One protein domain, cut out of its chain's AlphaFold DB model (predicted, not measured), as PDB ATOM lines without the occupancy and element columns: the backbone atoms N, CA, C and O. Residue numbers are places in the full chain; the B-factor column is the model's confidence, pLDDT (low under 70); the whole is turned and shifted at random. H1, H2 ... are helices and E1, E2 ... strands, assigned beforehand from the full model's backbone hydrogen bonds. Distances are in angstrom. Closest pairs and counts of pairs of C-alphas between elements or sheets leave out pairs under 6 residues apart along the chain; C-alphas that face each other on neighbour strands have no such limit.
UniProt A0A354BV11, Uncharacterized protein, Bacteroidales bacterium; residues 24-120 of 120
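What this domain is: This is residues 24 to 120 of the 120 residues of an uncharacterized protein of Bacteroidales bacterium (UniProt A0A354BV11). The domain is a small closed barrel of six antiparallel strands, with two short helices, H1 and H2, on its outside. The longest strand, E1, bends sharply, so that its first part pairs with E4 and the rest with E2, while the hairpin of E4 and E5 reaches toward one end of the longest axis. The printed part has 97 residues, with six named strands and two named helices in the order E1, E2, H1, E3, E4, E5, E6, H2; round the ring run E1, E2, E3, E6, E5, E4 and back to E1. The class is mostly strand, and the whole is compact, with a radius of gyration of the C-alphas of 13.5 A and spans of 43 by 33 by 25 A.

Where its parts are: E1, residues 24 to 37, begins at C-alpha 24 (107.364, 130.870, 137.655) and is 28.0 A long; it bends by 92 degrees at residue 31. E2 is residues 45 to 51, 19.7 A, and E3 is residues 60 to 63. E4, residues 74 to 82, is 25.3 A long and ends at C-alpha 82 (114.076, 132.763, 122.947). E5 is residues 90 to 96, 19.3 A, and E6 is residues 102 to 105. H1 is residues 54 to 57; H2, residues 116 to 119, ends at C-alpha 119 (118.213, 127.955, 139.934).

How they stand to each other: In the hairpin of E1 and E2, N 34 and O 48 are 2.9 A apart, within hydrogen-bond range. On the other side of E1 lies E4, with N 25 and O 77 at 2.8 A. E4, E5 and E6 form a meander, each strand the antiparallel neighbour of the one before, with N 78 and O 94 at 2.9 A and N 103 and O 95 at 2.9 A. E3 to E6 form a Greek key, a meander whose last strand is also the antiparallel neighbour of the strand before it, E3; N 63 and O 104 are 2.8 A apart. E2 and E3 pair through N 47 and O 62, 2.9 A. H2 is on the barrel, outside it, at a height over the sheet of 8.0 A and only just over E5, on which 3 of its 4 C-alphas fall; the closest C-alphas of the two, those of Tyr 93 and Thr 116, are 7.2 A apart. H1, also outside, has a height over the sheet of 7.0 A and is over none of the strands, but only just: 2 of its C-alphas fall on E2. H1 and H2 are close but not clearly touching, the closest C-alphas being those of Tyr 57 and Trp 119, 7.2 A apart. Both helices are too short for an O i to N i+4 pair.

The domain as a whole: The C-alphas farthest apart, those of Pro 71 and Met 86, are 42.6 A apart. The printed part has no cut and no long link. Residues 108 to 109 pair with residues 114 to 115, antiparallel, between E6 and H2. The mean pLDDT of the printed part is 89.6, with residue 41, residues 86 to 87 and residues 110 to 112 under 70.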
ATOM      1  N   ARG A  24     107.305 129.802 136.640       88.88
ATOM      2  CA  ARG A  24     107.364 130.870 137.655       88.88
ATOM      3  C   ARG A  24     107.738 130.274 139.013       88.88
ATOM      4  O   ARG A  24     106.989 129.466 139.556       88.88
ATOM      5  N   LYS A  25     108.896 130.647 139.564       94.12
ATOM      6  CA  LYS A  25     109.429 130.127 140.835       94.12
ATOM      7  C   LYS A  25     109.503 131.241 141.871       94.12
ATOM      8  O   LYS A  25     110.111 132.272 141.621       94.12
ATOM      9  N   PHE A  26     108.910 131.038 143.046       95.50
ATOM     10  CA  PHE A  26     108.950 132.041 144.113       95.50
ATOM     11  C   PHE A  26     110.395 132.320 144.565       95.50
ATOM     12  O   PHE A  26     111.144 131.397 144.913       95.50
ATOM     13  N   ALA A  27     110.763 133.602 144.551       96.06
ATOM     14  CA  ALA A  27     112.108 134.118 144.801       96.06
ATOM     15  C   ALA A  27     112.228 134.850 146.147       96.06
ATOM     16  O   ALA A  27     113.297 135.355 146.485       96.06
ATOM     17  N   GLY A  28     111.147 134.888 146.927       97.62
ATOM     18  CA  GLY A  28     111.082 135.568 148.214       97.62
ATOM     19  C   GLY A  28     110.321 136.887 148.143       97.62
ATOM     20  O   GLY A  28     109.744 137.255 147.122       97.62
ATOM     21  N   VAL A  29     110.311 137.581 149.272       98.25
ATOM     22  CA  VAL A  29     109.732 138.918 149.411       98.25
ATOM     23  C   VAL A  29     110.843 139.945 149.250       98.25
ATOM     24  O   VAL A  29     111.922 139.754 149.813       98.25
ATOM     25  N   PHE A  30     110.595 140.999 148.478       98.12
ATOM     26  CA  PHE A  30     111.529 142.098 148.267       98.12
ATOM     27  C   PHE A  30     111.808 142.846 149.573       98.12
ATOM     28  O   PHE A  30     110.881 143.186 150.314       98.12
ATOM     29  N   ILE A  31     113.091 143.098 149.837       97.69
ATOM     30  CA  ILE A  31     113.562 143.818 151.027       97.69
ATOM     31  C   ILE A  31     114.134 145.174 150.618       97.69
ATOM     32  O   ILE A  31     113.652 146.213 151.057       97.69
ATOM     33  N   GLU A  32     115.175 145.157 149.790       96.94
ATOM     34  CA  GLU A  32     115.924 146.341 149.376       96.94
ATOM     35  C   GLU A  32     116.676 146.051 148.073       96.94
ATOM     36  O   GLU A  32     116.803 144.896 147.648       96.94
ATOM     37  N   TYR A  33     117.218 147.100 147.456       96.38
ATOM     38  CA  TYR A  33     118.121 146.957 146.324       96.38
ATOM     39  C   TYR A  33     119.327 147.884 146.447       96.38
ATOM     40  O   TYR A  33     119.279 148.928 147.095       96.38
ATOM     41  N   ARG A  34     120.411 147.512 145.768       94.44
ATOM     42  CA  ARG A  34     121.549 148.393 145.501       94.44
ATOM     43  C   ARG A  34     121.724 148.542 144.000       94.44
ATOM     44  O   ARG A  34     121.658 147.560 143.275       94.44
ATOM     45  N   TYR A  35     122.009 149.752 143.547       94.06
ATOM     46  CA  TYR A  35     122.384 150.024 142.165       94.06
ATOM     47  C   TYR A  35     123.907 150.111 142.015       94.06
ATOM     48  O   TYR A  35     124.597 150.647 142.888       94.06
ATOM     49  N   THR A  36     124.426 149.582 140.911       91.69
ATOM     50  CA  THR A  36     125.830 149.705 140.506       91.69
ATOM     51  C   THR A  36     125.931 149.816 138.993       91.69
ATOM     52  O   THR A  36     125.127 149.225 138.278       91.69
ATOM     53  N   VAL A  37     126.978 150.478 138.514       89.50
ATOM     54  CA  VAL A  37     127.364 150.478 137.100       89.50
ATOM     55  C   VAL A  37     128.658 149.686 136.974       89.50
ATOM     56  O   VAL A  37     129.532 149.835 137.829       89.50
ATOM     57  N   THR A  38     128.790 148.845 135.947       82.56
ATOM     58  CA  THR A  38     130.074 148.187 135.670       82.56
ATOM     59  C   THR A  38     131.155 149.230 135.387       82.56
ATOM     60  O   THR A  38     130.905 150.250 134.741       82.56
ATOM     61  N   GLU A  39     132.361 148.989 135.896       79.38
ATOM     62  CA  GLU A  39     133.492 149.902 135.694       79.38
ATOM     63  C   GLU A  39     134.048 149.788 134.268       79.38
ATOM     64  O   GLU A  39     134.390 150.801 133.651       79.38
ATOM     65  N   ASP A  40     134.044 148.569 133.723       79.69
ATOM     66  CA  ASP A  40     134.525 148.259 132.379       79.69
ATOM     67  C   ASP A  40     133.525 148.644 131.279       79.69
ATOM     68  O   ASP A  40     132.306 148.683 131.483       79.69
ATOM     69  N   LEU A  41     134.060 148.904 130.082       65.25
ATOM     70  CA  LEU A  41     133.275 149.173 128.879       65.25
ATOM     71  C   LEU A  41     132.807 147.858 128.215       65.25
ATOM     72  O   LEU A  41     133.626 146.956 128.038       65.25
ATOM     73  N   PRO A  42     131.539 147.765 127.758       79.88
ATOM     74  CA  PRO A  42     130.484 148.771 127.884       79.88
ATOM     75  C   PRO A  42     129.954 148.871 129.321       79.88
ATOM     76  O   PRO A  42     129.801 147.863 130.003       79.88
ATOM     77  N   LYS A  43     129.620 150.093 129.756       84.38
ATOM     78  CA  LYS A  43     128.994 150.318 131.063       84.38
ATOM     79  C   LYS A  43     127.591 149.722 131.074       84.38
ATOM     80  O   LYS A  43     126.766 150.078 130.234       84.38
ATOM     81  N   VAL A  44     127.332 148.847 132.034       87.12
ATOM     82  CA  VAL A  44     126.048 148.180 132.227       87.12
ATOM     83  C   VAL A  44     125.482 148.571 133.582       87.12
ATOM     84  O   VAL A  44     126.144 148.443 134.612       87.12
ATOM     85  N   ASP A  45     124.237 149.033 133.558       92.31
ATOM     86  CA  ASP A  45     123.453 149.380 134.737       92.31
ATOM     87  C   ASP A  45     122.863 148.107 135.363       92.31
ATOM     88  O   ASP A  45     122.135 147.354 134.705       92.31
ATOM     89  N   VAL A  46     123.195 147.852 136.631       92.31
ATOM     90  CA  VAL A  46     122.790 146.642 137.352       92.31
ATOM     91  C   VAL A  46     122.139 147.003 138.680       92.31
ATOM     92  O   VAL A  46     122.670 147.790 139.469       92.31
ATOM     93  N   VAL A  47     121.012 146.355 138.970       95.06
ATOM     94  CA  VAL A  47     120.384 146.355 140.293       95.06
ATOM     95  C   VAL A  47     120.599 145.010 140.985       95.06
ATOM     96  O   VAL A  47     120.378 143.944 140.411       95.06
ATOM     97  N   TRP A  48     121.038 145.075 142.237       94.69
ATOM     98  CA  TRP A  48     121.236 143.953 143.145       94.69
ATOM     99  C   TRP A  48     120.053 143.900 144.096       94.69
ATOM    100  O   TRP A  48     119.961 144.704 145.023       94.69
ATOM    101  N   ILE A  49     119.147 142.970 143.848       95.75
ATOM    102  CA  ILE A  49     117.897 142.791 144.568       95.75
ATOM    103  C   ILE A  49     118.112 141.801 145.708       95.75
ATOM    104  O   ILE A  49     118.572 140.674 145.500       95.75
ATOM    105  N   LYS A  50     117.740 142.218 146.917       96.06
ATOM    106  CA  LYS A  50     117.735 141.371 148.105       96.06
ATOM    107  C   LYS A  50     116.321 140.918 148.425       96.06
ATOM    108  O   LYS A  50     115.385 141.722 148.451       96.06
ATOM    109  N   THR A  51     116.183 139.631 148.720       97.12
ATOM    110  CA  THR A  51     114.907 139.024 149.101       97.12
ATOM    111  C   THR A  51     115.025 138.233 150.396       97.12
ATOM    112  O   THR A  51     116.119 137.926 150.874       97.12
ATOM    113  N   THR A  52     113.884 137.830 150.951       97.62
ATOM    114  CA  THR A  52     113.832 136.908 152.098       97.62
ATOM    115  C   THR A  52     114.411 135.516 151.812       97.62
ATOM    116  O   THR A  52     114.636 134.755 152.750       97.62
ATOM    117  N   LEU A  53     114.682 135.170 150.547       95.94
ATOM    118  CA  LEU A  53     115.316 133.912 150.143       95.94
ATOM    119  C   LEU A  53     116.765 134.107 149.665       95.94
ATOM    120  O   LEU A  53     117.266 133.289 148.890       95.94
ATOM    121  N   GLU A  54     117.468 135.132 150.166       91.50
ATOM    122  CA  GLU A  54     118.895 135.367 149.875       91.50
ATOM    123  C   GLU A  54     119.763 134.131 150.195       91.50
ATOM    124  O   GLU A  54     120.674 133.808 149.445       91.50
ATOM    125  N   ASN A  55     119.430 133.337 151.220       90.12
ATOM    126  CA  ASN A  55     120.151 132.086 151.514       90.12
ATOM    127  C   ASN A  55     120.047 131.026 150.402       90.12
ATOM    128  O   ASN A  55     120.876 130.122 150.336       90.12
ATOM    129  N   ARG A  56     119.010 131.099 149.558       89.56
ATOM    130  CA  ARG A  56     118.755 130.132 148.483       89.56
ATOM    131  C   ARG A  56     119.282 130.612 147.138       89.56
ATOM    132  O   ARG A  56     119.850 129.814 146.403       89.56
ATOM    133  N   TYR A  57     119.053 131.882 146.816       88.38
ATOM    134  CA  TYR A  57     119.361 132.442 145.496       88.38
ATOM    135  C   TYR A  57     120.483 133.487 145.527       88.38
ATOM    136  O   TYR A  57     120.905 133.964 144.482       88.38
ATOM    137  N   GLY A  58     120.997 133.842 146.705       89.25
ATOM    138  CA  GLY A  58     121.905 134.974 146.858       89.25
ATOM    139  C   GLY A  58     121.218 136.305 146.554       89.25
ATOM    140  O   GLY A  58     119.988 136.418 146.574       89.25
ATOM    141  N   LYS A  59     122.035 137.321 146.264       90.12
ATOM    142  CA  LYS A  59     121.546 138.593 145.725       90.12
ATOM    143  C   LYS A  59     121.298 138.425 144.235       90.12
ATOM    144  O   LYS A  59     122.184 137.978 143.507       90.12
ATOM    145  N   ILE A  60     120.101 138.804 143.809       94.12
ATOM    146  CA  ILE A  60     119.647 138.659 142.431       94.12
ATOM    147  C   ILE A  60     120.085 139.893 141.641       94.12
ATOM    148  O   ILE A  60     119.777 141.021 142.011       94.12
ATOM    149  N   CYS A  61     120.802 139.681 140.549       94.19
ATOM    150  CA  CYS A  61     121.348 140.701 139.667       94.19
ATOM    151  C   CYS A  61     120.465 140.846 138.428       94.19
ATOM    152  O   CYS A  61     120.276 139.882 137.676       94.19
ATOM    153  N   ALA A  62     119.960 142.055 138.191       95.19
ATOM    154  CA  ALA A  62     119.143 142.366 137.026       95.19
ATOM    155  C   ALA A  62     119.642 143.613 136.288       95.19
ATOM    156  O   ALA A  62     120.189 144.533 136.892       95.19
ATOM    157  N   LEU A  63     119.441 143.633 134.971       93.44
ATOM    158  CA  LEU A  63     119.791 144.739 134.085       93.44
ATOM    159  C   LEU A  63     118.738 145.842 134.210       93.44
ATOM    160  O   LEU A  63     117.622 145.689 133.711       93.44
ATOM    161  N   SER A  64     119.076 146.935 134.892       94.19
ATOM    162  CA  SER A  64     118.199 148.100 135.035       94.19
ATOM    163  C   SER A  64     118.946 149.292 135.633       94.19
ATOM    164  O   SER A  64     119.920 149.131 136.367       94.19
ATOM    165  N   LYS A  65     118.428 150.497 135.375       91.50
ATOM    166  CA  LYS A  65     118.878 151.760 135.989       91.50
ATOM    167  C   LYS A  65     118.233 152.035 137.349       91.50
ATOM    168  O   LYS A  65     118.754 152.814 138.140       91.50
ATOM    169  N   SER A  66     117.090 151.415 137.612       93.06
ATOM    170  CA  SER A  66     116.289 151.601 138.821       93.06
ATOM    171  C   SER A  66     115.565 150.306 139.190       93.06
ATOM    172  O   SER A  66     115.449 149.384 138.380       93.06
ATOM    173  N   CYS A  67     115.090 150.229 140.429       95.38
ATOM    174  CA  CYS A  67     114.258 149.135 140.910       95.38
ATOM    175  C   CYS A  67     112.941 149.723 141.412       95.38
ATOM    176  O   CYS A  67     112.943 150.561 142.309       95.38
ATOM    177  N   GLU A  68     111.837 149.287 140.818       97.06
ATOM    178  CA  GLU A  68     110.480 149.769 141.101       97.06
ATOM    179  C   GLU A  68     109.707 148.814 142.023       97.06
ATOM    180  O   GLU A  68     108.544 149.056 142.341       97.06
ATOM    181  N   PHE A  69     110.344 147.729 142.475       97.06
ATOM    182  CA  PHE A  69     109.777 146.867 143.508       97.06
ATOM    183  C   PHE A  69     109.629 147.623 144.828       97.06
ATOM    184  O   PHE A  69     110.519 148.373 145.235       97.06
ATOM    185  N   ASN A  70     108.523 147.368 145.523       97.19
ATOM    186  CA  ASN A  70     108.247 147.945 146.833       97.19
ATOM    187  C   ASN A  70     108.548 146.932 147.944       97.19
ATOM    188  O   ASN A  70     108.286 145.739 147.761       97.19
ATOM    189  N   PRO A  71     109.096 147.356 149.103       97.19
ATOM    190  CA  PRO A  71     109.294 146.461 150.243       97.19
ATOM    191  C   PRO A  71     108.000 145.718 150.593       97.19
ATOM    192  O   PRO A  71     106.961 146.341 150.802       97.19
ATOM    193  N   GLY A  72     108.061 144.385 150.642       96.38
ATOM    194  CA  GLY A  72     106.876 143.533 150.812       96.38
ATOM    195  C   GLY A  72     106.353 142.878 149.527       96.38
ATOM    196  O   GLY A  72     105.576 141.925 149.618       96.38
ATOM    197  N   ASP A  73     106.817 143.298 148.346       98.06
ATOM    198  CA  ASP A  73     106.445 142.669 147.078       98.06
ATOM    199  C   ASP A  73     106.906 141.210 147.019       98.06
ATOM    200  O   ASP A  73     108.049 140.874 147.340       98.06
ATOM    201  N   ARG A  74     106.031 140.318 146.550       97.75
ATOM    202  CA  ARG A  74     106.409 138.936 146.236       97.75
ATOM    203  C   ARG A  74     107.105 138.905 144.888       97.75
ATOM    204  O   ARG A  74     106.515 139.315 143.891       97.75
ATOM    205  N   LEU A  75     108.325 138.379 144.868       97.75
ATOM    206  CA  LEU A  75     109.118 138.265 143.656       97.75
ATOM    207  C   LEU A  75     109.184 136.825 143.159       97.75
ATOM    208  O   LEU A  75     109.179 135.864 143.938       97.75
ATOM    209  N   TYR A  76     109.288 136.683 141.845       96.44
ATOM    210  CA  TYR A  76     109.303 135.402 141.161       96.44
ATOM    211  C   TYR A  76     110.354 135.392 140.060       96.44
ATOM    212  O   TYR A  76     110.452 136.323 139.268       96.44
ATOM    213  N   LEU A  77     111.128 134.314 140.007       95.56
ATOM    214  CA  LEU A  77     112.011 134.016 138.895       95.56
ATOM    215  C   LEU A  77     111.169 133.414 137.765       95.56
ATOM    216  O   LEU A  77     110.426 132.454 137.999       95.56
ATOM    217  N   THR A  78     111.298 133.956 136.557       94.00
ATOM    218  CA  THR A  78     110.738 133.364 135.336       94.00
ATOM    219  C   THR A  78     111.812 133.126 134.281       94.00
ATOM    220  O   THR A  78     112.856 133.779 134.265       94.00
ATOM    221  N   ARG A  79     111.582 132.145 133.403       92.62
ATOM    222  CA  ARG A  79     112.416 131.905 132.219       92.62
ATOM    223  C   ARG A  79     111.562 131.873 130.961       92.62
ATOM    224  O   ARG A  79     110.449 131.347 130.988       92.62
ATOM    225  N   LYS A  80     112.089 132.409 129.864       89.19
ATOM    226  CA  LYS A  80     111.462 132.383 128.538       89.19
ATOM    227  C   LYS A  80     112.456 131.825 127.531       89.19
ATOM    228  O   LYS A  80     113.610 132.247 127.506       89.19
ATOM    229  N   PHE A  81     112.012 130.871 126.723       86.31
ATOM    230  CA  PHE A  81     112.827 130.353 125.634       86.31
ATOM    231  C   PHE A  81     112.771 131.341 124.472       86.31
ATOM    232  O   PHE A  81     111.692 131.652 123.968       86.31
ATOM    233  N   TYR A  82     113.925 131.854 124.070       84.38
ATOM    234  CA  TYR A  82     114.076 132.763 122.947       84.38
ATOM    235  C   TYR A  82     114.793 132.040 121.809       84.38
ATOM    236  O   TYR A  82     115.945 131.637 121.962       84.38
ATOM    237  N   SER A  83     114.133 131.897 120.661       85.94
ATOM    238  CA  SER A  83     114.718 131.301 119.458       85.94
ATOM    239  C   SER A  83     114.462 132.208 118.254       85.94
ATOM    240  O   SER A  83     113.343 132.252 117.737       85.94
ATOM    241  N   PRO A  84     115.465 132.988 117.819       77.81
ATOM    242  CA  PRO A  84     115.352 133.827 116.637       77.81
ATOM    243  C   PRO A  84     115.594 132.983 115.368       77.81
ATOM    244  O   PRO A  84     116.662 133.042 114.769       77.81
ATOM    245  N   GLY A  85     114.604 132.187 114.949       77.75
ATOM    246  CA  GLY A  85     114.624 131.441 113.677       77.75
ATOM    247  C   GLY A  85     115.265 130.041 113.722       77.75
ATOM    248  O   GLY A  85     115.310 129.406 114.768       77.75
ATOM    249  N   MET A  86     115.729 129.538 112.563       65.00
ATOM    250  CA  MET A  86     116.179 128.139 112.356       65.00
ATOM    251  C   MET A  86     117.463 127.732 113.110       65.00
ATOM    252  O   MET A  86     117.814 126.553 113.107       65.00
ATOM    253  N   THR A  87     118.163 128.662 113.763       62.97
ATOM    254  CA  THR A  87     119.475 128.397 114.371       62.97
ATOM    255  C   THR A  87     119.443 128.639 115.876       62.97
ATOM    256  O   THR A  87     119.690 129.750 116.333       62.97
ATOM    257  N   GLY A  88     119.190 127.575 116.642       72.81
ATOM    258  CA  GLY A  88     119.345 127.547 118.099       72.81
ATOM    259  C   GLY A  88     118.367 128.436 118.880       72.81
ATOM    260  O   GLY A  88     117.838 129.440 118.409       72.81
ATOM    261  N   GLY A  89     118.110 128.061 120.127       82.62
ATOM    262  CA  GLY A  89     117.408 128.914 121.080       82.62
ATOM    263  C   GLY A  89     118.182 128.991 122.384       82.62
ATOM    264  O   GLY A  89     119.021 128.139 122.672       82.62
ATOM    265  N   LYS A  90     117.919 130.036 123.160       86.44
ATOM    266  CA  LYS A  90     118.515 130.258 124.476       86.44
ATOM    267  C   LYS A  90     117.431 130.554 125.498       86.44
ATOM    268  O   LYS A  90     116.399 131.140 125.173       86.44
ATOM    269  N   TRP A  91     117.681 130.188 126.746       89.06
ATOM    270  CA  TRP A  91     116.840 130.617 127.855       89.06
ATOM    271  C   TRP A  91     117.231 132.026 128.287       89.06
ATOM    272  O   TRP A  91     118.402 132.320 128.515       89.06
ATOM    273  N   GLU A  92     116.240 132.900 128.402       91.38
ATOM    274  CA  GLU A  92     116.381 134.193 129.058       91.38
ATOM    275  C   GLU A  92     115.658 134.158 130.400       91.38
ATOM    276  O   GLU A  92     114.578 133.574 130.516       91.38
ATOM    277  N   TYR A  93     116.251 134.787 131.409       93.81
ATOM    278  CA  TYR A  93     115.781 134.731 132.788       93.81
ATOM    279  C   TYR A  93     115.361 136.114 133.273       93.81
ATOM    280  O   TYR A  93     115.962 137.124 132.899       93.81
ATOM    281  N   PHE A  94     114.338 136.155 134.117       95.62
ATOM    282  CA  PHE A  94     113.713 137.379 134.595       95.62
ATOM    283  C   PHE A  94     113.364 137.269 136.080       95.62
ATOM    284  O   PHE A  94     113.188 136.170 136.613       95.62
ATOM    285  N   ILE A  95     113.257 138.422 136.733       96.62
ATOM    286  CA  ILE A  95     112.661 138.597 138.058       96.62
ATOM    287  C   ILE A  95     111.454 139.516 137.907       96.62
ATOM    288  O   ILE A  95     111.550 140.576 137.289       96.62
ATOM    289  N   GLU A  96     110.317 139.102 138.448       96.81
ATOM    290  CA  GLU A  96     109.053 139.825 138.317       96.81
ATOM    291  C   GLU A  96     108.269 139.860 139.630       96.81
ATOM    292  O   GLU A  96     108.471 139.005 140.495       96.81
ATOM    293  N   ASN A  97     107.351 140.817 139.775       96.06
ATOM    294  CA  ASN A  97     106.360 140.834 140.854       96.06
ATOM    295  C   ASN A  97     104.937 140.569 140.323       96.06
ATOM    296  O   ASN A  97     104.732 140.263 139.149       96.06
ATOM    297  N   ASP A  98     103.938 140.654 141.203       93.38
ATOM    298  CA  ASP A  98     102.523 140.511 140.825       93.38
ATOM    299  C   ASP A  98     101.951 141.778 140.138       93.38
ATOM    300  O   ASP A  98     100.875 141.725 139.551       93.38
ATOM    301  N   SER A  99     102.682 142.900 140.157       89.94
ATOM    302  CA  SER A  99     102.284 144.207 139.605       89.94
ATOM    303  C   SER A  99     102.837 144.470 138.197       89.94
ATOM    304  O   SER A  99     102.887 145.615 137.759       89.94
ATOM    305  N   SER A 100     103.241 143.424 137.467       88.88
ATOM    306  CA  SER A 100     103.810 143.498 136.105       88.88
ATOM    307  C   SER A 100     105.174 144.193 135.981       88.88
ATOM    308  O   SER A 100     105.607 144.485 134.866       88.88
ATOM    309  N   ILE A 101     105.886 144.424 137.087       95.88
ATOM    310  CA  ILE A 101     107.273 144.902 137.050       95.88
ATOM    311  C   ILE A 101     108.162 143.699 136.740       95.88
ATOM    312  O   ILE A 101     108.099 142.693 137.447       95.88
ATOM    313  N   ILE A 102     108.966 143.790 135.679       95.94
ATOM    314  CA  ILE A 102     109.804 142.695 135.174       95.94
ATOM    315  C   ILE A 102     111.190 143.245 134.840       95.94
ATOM    316  O   ILE A 102     111.315 144.184 134.056       95.94
ATOM    317  N   TYR A 103     112.236 142.606 135.361       96.31
ATOM    318  CA  TYR A 103     113.620 142.893 134.991       96.31
ATOM    319  C   TYR A 103     114.310 141.652 134.438       96.31
ATOM    320  O   TYR A 103     114.116 140.540 134.931       96.31
ATOM    321  N   LYS A 104     115.150 141.843 133.417       95.44
ATOM    322  CA  LYS A 104     115.989 140.779 132.861       95.44
ATOM    323  C   LYS A 104     117.167 140.511 133.788       95.44
ATOM    324  O   LYS A 104     117.874 141.440 134.170       95.44
ATOM    325  N   LEU A 105     117.394 139.248 134.118       95.19
ATOM    326  CA  LEU A 105     118.533 138.829 134.920       95.19
ATOM    327  C   LEU A 105     119.820 138.830 134.096       95.19
ATOM    328  O   LEU A 105     119.810 138.559 132.893       95.19
ATOM    329  N   THR A 106     120.936 139.116 134.758       90.94
ATOM    330  CA  THR A 106     122.264 138.850 134.200       90.94
ATOM    331  C   THR A 106     122.502 137.344 134.112       90.94
ATOM    332  O   THR A 106     121.895 136.556 134.831       90.94
ATOM    333  N   GLU A 107     123.402 136.911 133.235       85.56
ATOM    334  CA  GLU A 107     123.745 135.488 133.123       85.56
ATOM    335  C   GLU A 107     124.392 134.959 134.413       85.56
ATOM    336  O   GLU A 107     124.005 133.903 134.921       85.56
ATOM    337  N   TYR A 108     125.298 135.758 134.983       82.31
ATOM    338  CA  TYR A 108     125.995 135.486 136.235       82.31
ATOM    339  C   TYR A 108     125.370 136.245 137.400       82.31
ATOM    340  O   TYR A 108     125.017 137.419 137.273       82.31
ATOM    341  N   GLN A 109     125.279 135.567 138.534       85.94
ATOM    342  CA  GLN A 109     124.590 136.013 139.733       85.94
ATOM    343  C   GLN A 109     125.542 136.008 140.919       85.94
ATOM    344  O   GLN A 109     126.346 135.081 141.086       85.94
ATOM    345  N   SER A 110     125.391 137.022 141.774       69.12
ATOM    346  CA  SER A 110     126.229 137.233 142.956       69.12
ATOM    347  C   SER A 110     127.727 137.416 142.635       69.12
ATOM    348  O   SER A 110     128.203 137.262 141.511       69.12
ATOM    349  N   ASP A 111     128.498 137.748 143.660       67.12
ATOM    350  CA  ASP A 111     129.967 137.746 143.654       67.12
ATOM    351  C   ASP A 111     130.567 136.359 143.342       67.12
ATOM    352  O   ASP A 111     131.683 136.248 142.838       67.12
ATOM    353  N   ARG A 112     129.803 135.291 143.594       65.50
ATOM    354  CA  ARG A 112     130.211 133.891 143.402       65.50
ATOM    355  C   ARG A 112     130.118 133.372 141.961       65.50
ATOM    356  O   ARG A 112     130.388 132.193 141.752       65.50
ATOM    357  N   LYS A 113     129.753 134.212 140.982       78.94
ATOM    358  CA  LYS A 113     129.634 133.840 139.553       78.94
ATOM    359  C   LYS A 113     128.744 132.608 139.322       78.94
ATOM    360  O   LYS A 113     129.091 131.714 138.555       78.94
ATOM    361  N   VAL A 114     127.595 132.549 139.992       84.06
ATOM    362  CA  VAL A 114     126.636 131.447 139.822       84.06
ATOM    363  C   VAL A 114     125.807 131.693 138.564       84.06
ATOM    364  O   VAL A 114     125.285 132.789 138.383       84.06
ATOM    365  N   PHE A 115     125.663 130.694 137.695       86.25
ATOM    366  CA  PHE A 115     124.788 130.806 136.526       86.25
ATOM    367  C   PHE A 115     123.317 130.823 136.942       86.25
ATOM    368  O   PHE A 115     122.869 129.934 137.670       86.25
ATOM    369  N   THR A 116     122.545 131.775 136.414       84.06
ATOM    370  CA  THR A 116     121.099 131.900 136.689       84.06
ATOM    371  C   THR A 116     120.315 130.630 136.347       84.06
ATOM    372  O   THR A 116     119.342 130.294 137.020       84.06
ATOM    373  N   GLU A 117     120.760 129.890 135.330       85.44
ATOM    374  CA  GLU A 117     120.158 128.619 134.917       85.44
ATOM    375  C   GLU A 117     120.104 127.584 136.045       85.44
ATOM    376  O   GLU A 117     119.113 126.874 136.173       85.44
ATOM    377  N   THR A 118     121.116 127.550 136.916       87.75
ATOM    378  CA  THR A 118     121.223 126.556 138.003       87.75
ATOM    379  C   THR A 118     120.133 126.682 139.069       87.75
ATOM    380  O   THR A 118     119.998 125.820 139.938       87.75
ATOM    381  N   TRP A 119     119.344 127.757 139.035       87.06
ATOM    382  CA  TRP A 119     118.213 127.955 139.934       87.06
ATOM    383  C   TRP A 119     116.937 127.252 139.475       87.06
ATOM    384  O   TRP A 119     115.962 127.272 140.235       87.06
ATOM    385  N   TYR A 120     116.919 126.653 138.284       82.94
ATOM    386  CA  TYR A 120     115.780 125.934 137.709       82.94
ATOM    387  C   TYR A 120     116.008 124.430 137.726       82.94
ATOM    388  O   TYR A 120     115.060 123.751 138.181       82.94
TER     389      TYR A 120